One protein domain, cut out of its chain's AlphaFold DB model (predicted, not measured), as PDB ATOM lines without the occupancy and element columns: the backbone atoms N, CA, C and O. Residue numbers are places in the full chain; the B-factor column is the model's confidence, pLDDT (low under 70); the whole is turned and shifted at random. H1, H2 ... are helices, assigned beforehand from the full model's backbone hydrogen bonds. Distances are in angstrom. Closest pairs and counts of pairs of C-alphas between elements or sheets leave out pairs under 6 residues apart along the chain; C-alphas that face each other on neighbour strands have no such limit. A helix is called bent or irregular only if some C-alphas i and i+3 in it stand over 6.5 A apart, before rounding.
ATOM      1  N   LEU A 211     182.564 281.063 175.120       59.72
ATOM      2  CA  LEU A 211     182.198 281.450 173.751       59.72
ATOM      3  C   LEU A 211     183.101 280.808 172.683       59.72
ATOM      4  O   LEU A 211     182.606 280.374 171.647       59.72
ATOM      5  N   HIS A 212     184.406 280.713 172.943       64.12
ATOM      6  CA  HIS A 212     185.373 280.081 172.051       64.12
ATOM      7  C   HIS A 212     185.145 278.567 171.982       64.12
ATOM      8  O   HIS A 212     184.994 278.048 170.882       64.12
ATOM      9  N   HIS A 213     184.989 277.883 173.127       68.81
ATOM     10  CA  HIS A 213     184.628 276.455 173.160       68.81
ATOM     11  C   HIS A 213     183.297 276.183 172.435       68.81
ATOM     12  O   HIS A 213     183.186 275.218 171.686       68.81
ATOM     13  N   SER A 214     182.286 277.039 172.625       71.75
ATOM     14  CA  SER A 214     181.006 276.933 171.910       71.75
ATOM     15  C   SER A 214     181.191 277.045 170.391       71.75
ATOM     16  O   SER A 214     180.623 276.266 169.631       71.75
ATOM     17  N   LYS A 215     182.050 277.972 169.941       74.06
ATOM     18  CA  LYS A 215     182.311 278.207 168.519       74.06
ATOM     19  C   LYS A 215     183.128 277.090 167.863       74.06
ATOM     20  O   LYS A 215     182.749 276.647 166.788       74.06
ATOM     21  N   ILE A 216     184.194 276.600 168.501       79.00
ATOM     22  CA  ILE A 216     184.985 275.475 167.963       79.00
ATOM     23  C   ILE A 216     184.260 274.125 168.095       79.00
ATOM     24  O   ILE A 216     184.595 273.197 167.371       79.00
ATOM     25  N   GLY A 217     183.257 274.004 168.972       76.75
ATOM     26  CA  GLY A 217     182.411 272.810 169.091       76.75
ATOM     27  C   GLY A 217     181.226 272.741 168.111       76.75
ATOM     28  O   GLY A 217     180.569 271.704 168.046       76.75
ATOM     29  N   SER A 218     180.929 273.812 167.362       83.38
ATOM     30  CA  SER A 218     179.874 273.833 166.332       83.38
ATOM     31  C   SER A 218     180.394 273.255 165.017       83.38
ATOM     32  O   SER A 218     181.441 273.671 164.526       83.38
ATOM     33  N   VAL A 219     179.647 272.321 164.420       80.44
ATOM     34  CA  VAL A 219     179.990 271.732 163.112       80.44
ATOM     35  C   VAL A 219     179.851 272.779 161.999       80.44
ATOM     36  O   VAL A 219     180.738 272.891 161.156       80.44
ATOM     37  N   ASP A 220     178.829 273.636 162.078       82.12
ATOM     38  CA  ASP A 220     178.558 274.752 161.159       82.12
ATOM     39  C   ASP A 220     179.762 275.704 161.026       82.12
ATOM     40  O   ASP A 220     180.037 276.241 159.953       82.12
ATOM     41  N   PHE A 221     180.514 275.911 162.116       85.88
ATOM     42  CA  PHE A 221     181.746 276.701 162.089       85.88
ATOM     43  C   PHE A 221     182.846 276.033 161.250       85.88
ATOM     44  O   PHE A 221     183.534 276.730 160.504       85.88
ATOM     45  N   TRP A 222     183.006 274.709 161.330       84.06
ATOM     46  CA  TRP A 222     184.013 273.982 160.549       84.06
ATOM     47  C   TRP A 222     183.603 273.791 159.088       84.06
ATOM     48  O   TRP A 222     184.465 273.872 158.215       84.06
ATOM     49  N   GLU A 223     182.311 273.623 158.805       84.62
ATOM     50  CA  GLU A 223     181.762 273.666 157.443       84.62
ATOM     51  C   GLU A 223     181.941 275.058 156.816       84.62
ATOM     52  O   GLU A 223     182.444 275.179 155.699       84.62
ATOM     53  N   GLY A 224     181.631 276.127 157.556       82.94
ATOM     54  CA  GLY A 224     181.854 277.507 157.116       82.94
ATOM     55  C   GLY A 224     183.336 277.847 156.920       82.94
ATOM     56  O   GLY A 224     183.695 278.502 155.939       82.94
ATOM     57  N   LEU A 225     184.217 277.362 157.804       83.69
ATOM     58  CA  LEU A 225     185.670 277.479 157.650       83.69
ATOM     59  C   LEU A 225     186.154 276.727 156.405       83.69
ATOM     60  O   LEU A 225     186.948 277.274 155.644       83.69
ATOM     61  N   ARG A 226     185.658 275.505 156.171       81.62
ATOM     62  CA  ARG A 226     185.963 274.712 154.974       81.62
ATOM     63  C   ARG A 226     185.539 275.452 153.705       81.62
ATOM     64  O   ARG A 226     186.386 275.668 152.848       81.62
ATOM     65  N   ALA A 227     184.288 275.899 153.613       81.75
ATOM     66  CA  ALA A 227     183.774 276.614 152.444       81.75
ATOM     67  C   ALA A 227     184.529 277.933 152.184       81.75
ATOM     68  O   ALA A 227     184.783 278.298 151.035       81.75
ATOM     69  N   TRP A 228     184.952 278.636 153.244       83.88
ATOM     70  CA  TRP A 228     185.815 279.812 153.122       83.88
ATOM     71  C   TRP A 228     187.223 279.458 152.623       83.88
ATOM     72  O   TRP A 228     187.724 280.121 151.715       83.88
ATOM     73  N   LEU A 229     187.854 278.410 153.166       82.38
ATOM     74  CA  LEU A 229     189.160 277.932 152.699       82.38
ATOM     75  C   LEU A 229     189.085 277.475 151.234       82.38
ATOM     76  O   LEU A 229     189.904 277.908 150.428       82.38
ATOM     77  N   GLU A 230     188.081 276.678 150.862       81.88
ATOM     78  CA  GLU A 230     187.812 276.272 149.479       81.88
ATOM     79  C   GLU A 230     187.670 277.508 148.579       81.88
ATOM     80  O   GLU A 230     188.396 277.624 147.597       81.88
ATOM     81  N   SER A 231     186.876 278.508 148.970       79.06
ATOM     82  CA  SER A 231     186.738 279.771 148.227       79.06
ATOM     83  C   SER A 231     188.028 280.612 148.128       79.06
ATOM     84  O   SER A 231     188.108 281.473 147.250       79.06
ATOM     85  N   GLN A 232     189.024 280.409 149.002       75.38
ATOM     86  CA  GLN A 232     190.319 281.116 148.997       75.38
ATOM     87  C   GLN A 232     191.461 280.341 148.314       75.38
ATOM     88  O   GLN A 232     192.459 280.948 147.917       75.38
ATOM     89  N   LEU A 233     191.356 279.014 148.216       69.62
ATOM     90  CA  LEU A 233     192.404 278.116 147.709       69.62
ATOM     91  C   LEU A 233     192.043 277.490 146.358       69.62
ATOM     92  O   LEU A 233     192.927 277.273 145.530       69.62
ATOM     93  N   ILE A 234     190.755 277.250 146.115       72.19
ATOM     94  CA  ILE A 234     190.201 276.768 144.851       72.19
ATOM     95  C   ILE A 234     189.624 277.984 144.125       72.19
ATOM     96  O   ILE A 234     188.468 278.362 144.303       72.19
ATOM     97  N   THR A 235     190.453 278.629 143.304       58.16
ATOM     98  CA  THR A 235     189.971 279.700 142.423       58.16
ATOM     99  C   THR A 235     189.079 279.082 141.343       58.16
ATOM    100  O   THR A 235     189.589 278.282 140.556       58.16
ATOM    101  N   VAL A 269     194.038 270.065 142.307       56.03
ATOM    102  CA  VAL A 269     194.642 269.134 143.285       56.03
ATOM    103  C   VAL A 269     195.707 269.826 144.149       56.03
ATOM    104  O   VAL A 269     195.880 269.500 145.324       56.03
ATOM    105  N   ARG A 270     196.409 270.829 143.604       60.94
ATOM    106  CA  ARG A 270     197.377 271.638 144.360       60.94
ATOM    107  C   ARG A 270     196.704 272.567 145.379       60.94
ATOM    108  O   ARG A 270     197.268 272.778 146.451       60.94
ATOM    109  N   GLY A 271     195.527 273.109 145.063       68.94
ATOM    110  CA  GLY A 271     194.699 273.870 146.003       68.94
ATOM    111  C   GLY A 271     194.121 272.984 147.110       68.94
ATOM    112  O   GLY A 271     194.192 273.342 148.283       68.94
ATOM    113  N   GLU A 272     193.637 271.795 146.749       71.00
ATOM    114  CA  GLU A 272     193.060 270.799 147.664       71.00
ATOM    115  C   GLU A 272     194.074 270.280 148.705       71.00
ATOM    116  O   GLU A 272     193.784 270.249 149.900       71.00
ATOM    117  N   ALA A 273     195.304 269.960 148.290       74.62
ATOM    118  CA  ALA A 273     196.355 269.529 149.217       74.62
ATOM    119  C   ALA A 273     196.750 270.623 150.237       74.62
ATOM    120  O   ALA A 273     197.070 270.324 151.389       74.62
ATOM    121  N   GLU A 274     196.715 271.898 149.836       75.88
ATOM    122  CA  GLU A 274     196.977 273.031 150.733       75.88
ATOM    123  C   GLU A 274     195.789 273.310 151.662       75.88
ATOM    124  O   GLU A 274     196.008 273.527 152.852       75.88
ATOM    125  N   LEU A 275     194.553 273.245 151.150       81.56
ATOM    126  CA  LEU A 275     193.302 273.304 151.919       81.56
ATOM    127  C   LEU A 275     193.315 272.312 153.078       81.56
ATOM    128  O   LEU A 275     193.115 272.709 154.224       81.56
ATOM    129  N   ILE A 276     193.594 271.043 152.790       80.06
ATOM    130  CA  ILE A 276     193.525 269.975 153.787       80.06
ATOM    131  C   ILE A 276     194.669 270.110 154.797       80.06
ATOM    132  O   ILE A 276     194.440 269.983 155.999       80.06
ATOM    133  N   ARG A 277     195.872 270.502 154.352       80.38
ATOM    134  CA  ARG A 277     196.973 270.848 155.266       80.38
ATOM    135  C   ARG A 277     196.624 272.034 156.172       80.38
ATOM    136  O   ARG A 277     196.977 272.000 157.340       80.38
ATOM    137  N   LEU A 278     195.991 273.089 155.655       81.62
ATOM    138  CA  LEU A 278     195.604 274.282 156.424       81.62
ATOM    139  C   LEU A 278     194.473 273.995 157.417       81.62
ATOM    140  O   LEU A 278     194.515 274.489 158.543       81.62
ATOM    141  N   TRP A 279     193.493 273.185 157.014       84.00
ATOM    142  CA  TRP A 279     192.408 272.737 157.881       84.00
ATOM    143  C   TRP A 279     192.943 271.874 159.029       84.00
ATOM    144  O   TRP A 279     192.642 272.161 160.182       84.00
ATOM    145  N   GLU A 280     193.797 270.885 158.739       82.50
ATOM    146  CA  GLU A 280     194.358 269.974 159.750       82.50
ATOM    147  C   GLU A 280     195.357 270.687 160.687       82.50
ATOM    148  O   GLU A 280     195.320 270.462 161.891       82.50
ATOM    149  N   ASP A 281     196.188 271.605 160.179       79.12
ATOM    150  CA  ASP A 281     197.082 272.479 160.969       79.12
ATOM    151  C   ASP A 281     196.280 273.312 161.993       79.12
ATOM    152  O   ASP A 281     196.573 273.321 163.193       79.12
ATOM    153  N   PHE A 282     195.172 273.926 161.556       81.69
ATOM    154  CA  PHE A 282     194.270 274.638 162.461       81.69
ATOM    155  C   PHE A 282     193.513 273.688 163.409       81.69
ATOM    156  O   PHE A 282     193.451 273.957 164.609       81.69
ATOM    157  N   PHE A 283     192.997 272.556 162.928       82.62
ATOM    158  CA  PHE A 283     192.300 271.555 163.744       82.62
ATOM    159  C   PHE A 283     193.197 270.995 164.857       82.62
ATOM    160  O   PHE A 283     192.780 270.933 166.014       82.62
ATOM    161  N   GLN A 284     194.462 270.691 164.558       80.62
ATOM    162  CA  GLN A 284     195.449 270.262 165.551       80.62
ATOM    163  C   GLN A 284     195.766 271.363 166.571       80.62
ATOM    164  O   GLN A 284     195.884 271.051 167.758       80.62
ATOM    165  N   SER A 285     195.801 272.639 166.165       78.38
ATOM    166  CA  SER A 285     195.942 273.762 167.109       78.38
ATOM    167  C   SER A 285     194.768 273.876 168.097       78.38
ATOM    168  O   SER A 285     194.967 274.285 169.238       78.38
ATOM    169  N   GLN A 286     193.556 273.474 167.687       81.00
ATOM    170  CA  GLN A 286     192.342 273.506 168.518       81.00
ATOM    171  C   GLN A 286     192.056 272.181 169.244       81.00
ATOM    172  O   GLN A 286     191.265 272.143 170.183       81.00
ATOM    173  N   LYS A 287     192.741 271.093 168.880       78.75
ATOM    174  CA  LYS A 287     192.644 269.772 169.517       78.75
ATOM    175  C   LYS A 287     192.832 269.757 171.049       78.75
ATOM    176  O   LYS A 287     192.065 269.042 171.688       78.75
ATOM    177  N   PRO A 288     193.745 270.527 171.687       80.75
ATOM    178  CA  PRO A 288     193.816 270.612 173.155       80.75
ATOM    179  C   PRO A 288     192.665 271.414 173.796       80.75
ATOM    180  O   PRO A 288     192.656 271.619 175.011       80.75
ATOM    181  N   HIS A 289     191.719 271.918 173.001       77.56
ATOM    182  CA  HIS A 289     190.592 272.755 173.428       77.56
ATOM    183  C   HIS A 289     189.220 272.158 173.054       77.56
ATOM    184  O   HIS A 289     188.192 272.757 173.361       77.56
ATOM    185  N   LEU A 290     189.204 270.975 172.429       81.44
ATOM    186  CA  LEU A 290     188.016 270.228 172.007       81.44
ATOM    187  C   LEU A 290     187.845 268.959 172.852       81.44
ATOM    188  O   LEU A 290     188.828 268.302 173.198       81.44
ATOM    189  N   SER A 291     186.603 268.553 173.138       80.69
ATOM    190  CA  SER A 291     186.360 267.225 173.716       80.69
ATOM    191  C   SER A 291     186.523 266.130 172.654       80.69
ATOM    192  O   SER A 291     186.309 266.367 171.465       80.69
ATOM    193  N   ALA A 292     186.824 264.896 173.069       77.19
ATOM    194  CA  ALA A 292     186.911 263.759 172.146       77.19
ATOM    195  C   ALA A 292     185.596 263.497 171.374       77.19
ATOM    196  O   ALA A 292     185.634 262.991 170.255       77.19
ATOM    197  N   SER A 293     184.442 263.881 171.939       81.31
ATOM    198  CA  SER A 293     183.145 263.799 171.255       81.31
ATOM    199  C   SER A 293     182.998 264.871 170.172       81.31
ATOM    200  O   SER A 293     182.426 264.600 169.121       81.31
ATOM    201  N   ASP A 294     183.531 266.072 170.395       81.38
ATOM    202  CA  ASP A 294     183.444 267.174 169.430       81.38
ATOM    203  C   ASP A 294     184.472 267.004 168.304       81.38
ATOM    204  O   ASP A 294     184.140 267.212 167.141       81.38
ATOM    205  N   VAL A 295     185.670 266.492 168.621       80.19
ATOM    206  CA  VAL A 295     186.666 266.022 167.636       80.19
ATOM    207  C   VAL A 295     186.054 265.008 166.661       80.19
ATOM    208  O   VAL A 295     186.304 265.108 165.461       80.19
ATOM    209  N   ALA A 296     185.242 264.065 167.156       80.44
ATOM    210  CA  ALA A 296     184.526 263.111 166.309       80.44
ATOM    211  C   ALA A 296     183.477 263.813 165.429       80.44
ATOM    212  O   ALA A 296     183.609 263.785 164.212       80.44
ATOM    213  N   LYS A 297     182.516 264.543 166.022       83.50
ATOM    214  CA  LYS A 297     181.452 265.260 165.276       83.50
ATOM    215  C   LYS A 297     181.995 266.144 164.153       83.50
ATOM    216  O   LYS A 297     181.413 266.183 163.075       83.50
ATOM    217  N   VAL A 298     183.093 266.859 164.405       82.81
ATOM    218  CA  VAL A 298     183.725 267.744 163.418       82.81
ATOM    219  C   VAL A 298     184.369 266.943 162.287       82.81
ATOM    220  O   VAL A 298     184.146 267.263 161.123       82.81
ATOM    221  N   ARG A 299     185.127 265.882 162.594       79.94
ATOM    222  CA  ARG A 299     185.762 265.022 161.578       79.94
ATOM    223  C   ARG A 299     184.727 264.258 160.743       79.94
ATOM    224  O   ARG A 299     184.920 264.118 159.534       79.94
ATOM    225  N   ASP A 300     183.631 263.842 161.372       79.50
ATOM    226  CA  ASP A 300     182.510 263.141 160.745       79.50
ATOM    227  C   ASP A 300     181.696 264.080 159.836       79.50
ATOM    228  O   ASP A 300     181.480 263.765 158.667       79.50
ATOM    229  N   GLY A 301     181.295 265.258 160.336       72.94
ATOM    230  CA  GLY A 301     180.501 266.248 159.592       72.94
ATOM    231  C   GLY A 301     181.260 266.892 158.429       72.94
ATOM    232  O   GLY A 301     180.725 267.026 157.332       72.94
ATOM    233  N   VAL A 302     182.552 267.186 158.613       69.81
ATOM    234  CA  VAL A 302     183.436 267.663 157.531       69.81
ATOM    235  C   VAL A 302     183.816 266.527 156.557       69.81
ATOM    236  O   VAL A 302     184.429 266.777 155.517       69.81
ATOM    237  N   GLY A 303     183.424 265.278 156.842       67.00
ATOM    238  CA  GLY A 303     183.579 264.132 155.943       67.00
ATOM    239  C   GLY A 303     185.021 263.650 155.769       67.00
ATOM    240  O   GLY A 303     185.325 262.973 154.789       67.00
ATOM    241  N   MET A 304     185.930 263.977 156.695       64.69
ATOM    242  CA  MET A 304     187.364 263.658 156.597       64.69
ATOM    243  C   MET A 304     187.711 262.249 157.108       64.69
ATOM    244  O   MET A 304     188.710 262.019 157.798       64.69
TER     245      MET A 304
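Overview. This is residues 211 to 235 and 269 to 304 of the 308 residues of an uncharacterized protein of Jaminaea rosea (UniProt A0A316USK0). Two long helices, H2 and H3, run opposite ways as a narrow V, meeting near the cut in the printed part and spreading toward the other end. There H4 folds back from the end of H3 and packs on the first residues of H2, 219 to 223, while the short H1 sits near the end of H3, apart from H4. The class is all helix: 61 residues are printed, with four named helices, H1 to H4 along the chain, and no named strand. The whole is compact, with a radius of gyration of the C-alphas of 11.6 A, and elongated, spanning 32 by 18 by 16 A.

Along the chain. H1, residues 211 to 216, begins with C-alpha 211 at (182.198, 281.450, 173.751) and is 8.8 A long. H2, residues 219 to 233, is 20.8 A long. H3, residues 269 to 289, is 30.6 A long; it is irregular, with C-alphas 285 and 288 7.1 A apart. H4, residues 292 to 301, is 14.3 A long and ends with C-alpha 301 at (180.501, 266.248, 159.592).

Arrangement. H1 is close to but not clearly touching H3; their closest C-alphas, His 213 and His 289, are 7.0 A apart. H2 touches H3 at a steep tilt of 35.1 degrees, only just past shallow, opposite ways. H3 touches H2 with residues 271 to 279 alone, and the closest C-alphas of the two, those of Leu 233 and Gly 271, are 5.1 A apart. H2 touches H4 with residues 219 to 223 alone, at a steep tilt of 52 degrees, the same way; the closest C-alphas, Val 219 and Val 298, are 5.5 A apart. H3 and H4 are close but not clearly touching, at a shallow tilt of 22 degrees, opposite ways, with the closest C-alphas, Lys 287 and Val 295, 7.3 A apart. Every O i to N i+4 pair is within hydrogen-bond range in H1, H2 and H4, and 14 of 17 are in H3.

Size, cuts and confidence. The two C-alphas farthest apart, Leu 211 and Val 269, are 35.1 A apart. Residues 236 to 268 are not printed, and C-alphas 235 and 269 are 11.6 A apart across the cut. The links H1 to H2 and H3 to H4 are tight. The mean pLDDT of the printed part is 77.2, and residues 211 to 213, 233, 235, 269 to 271 and 302 to 304 are under 70.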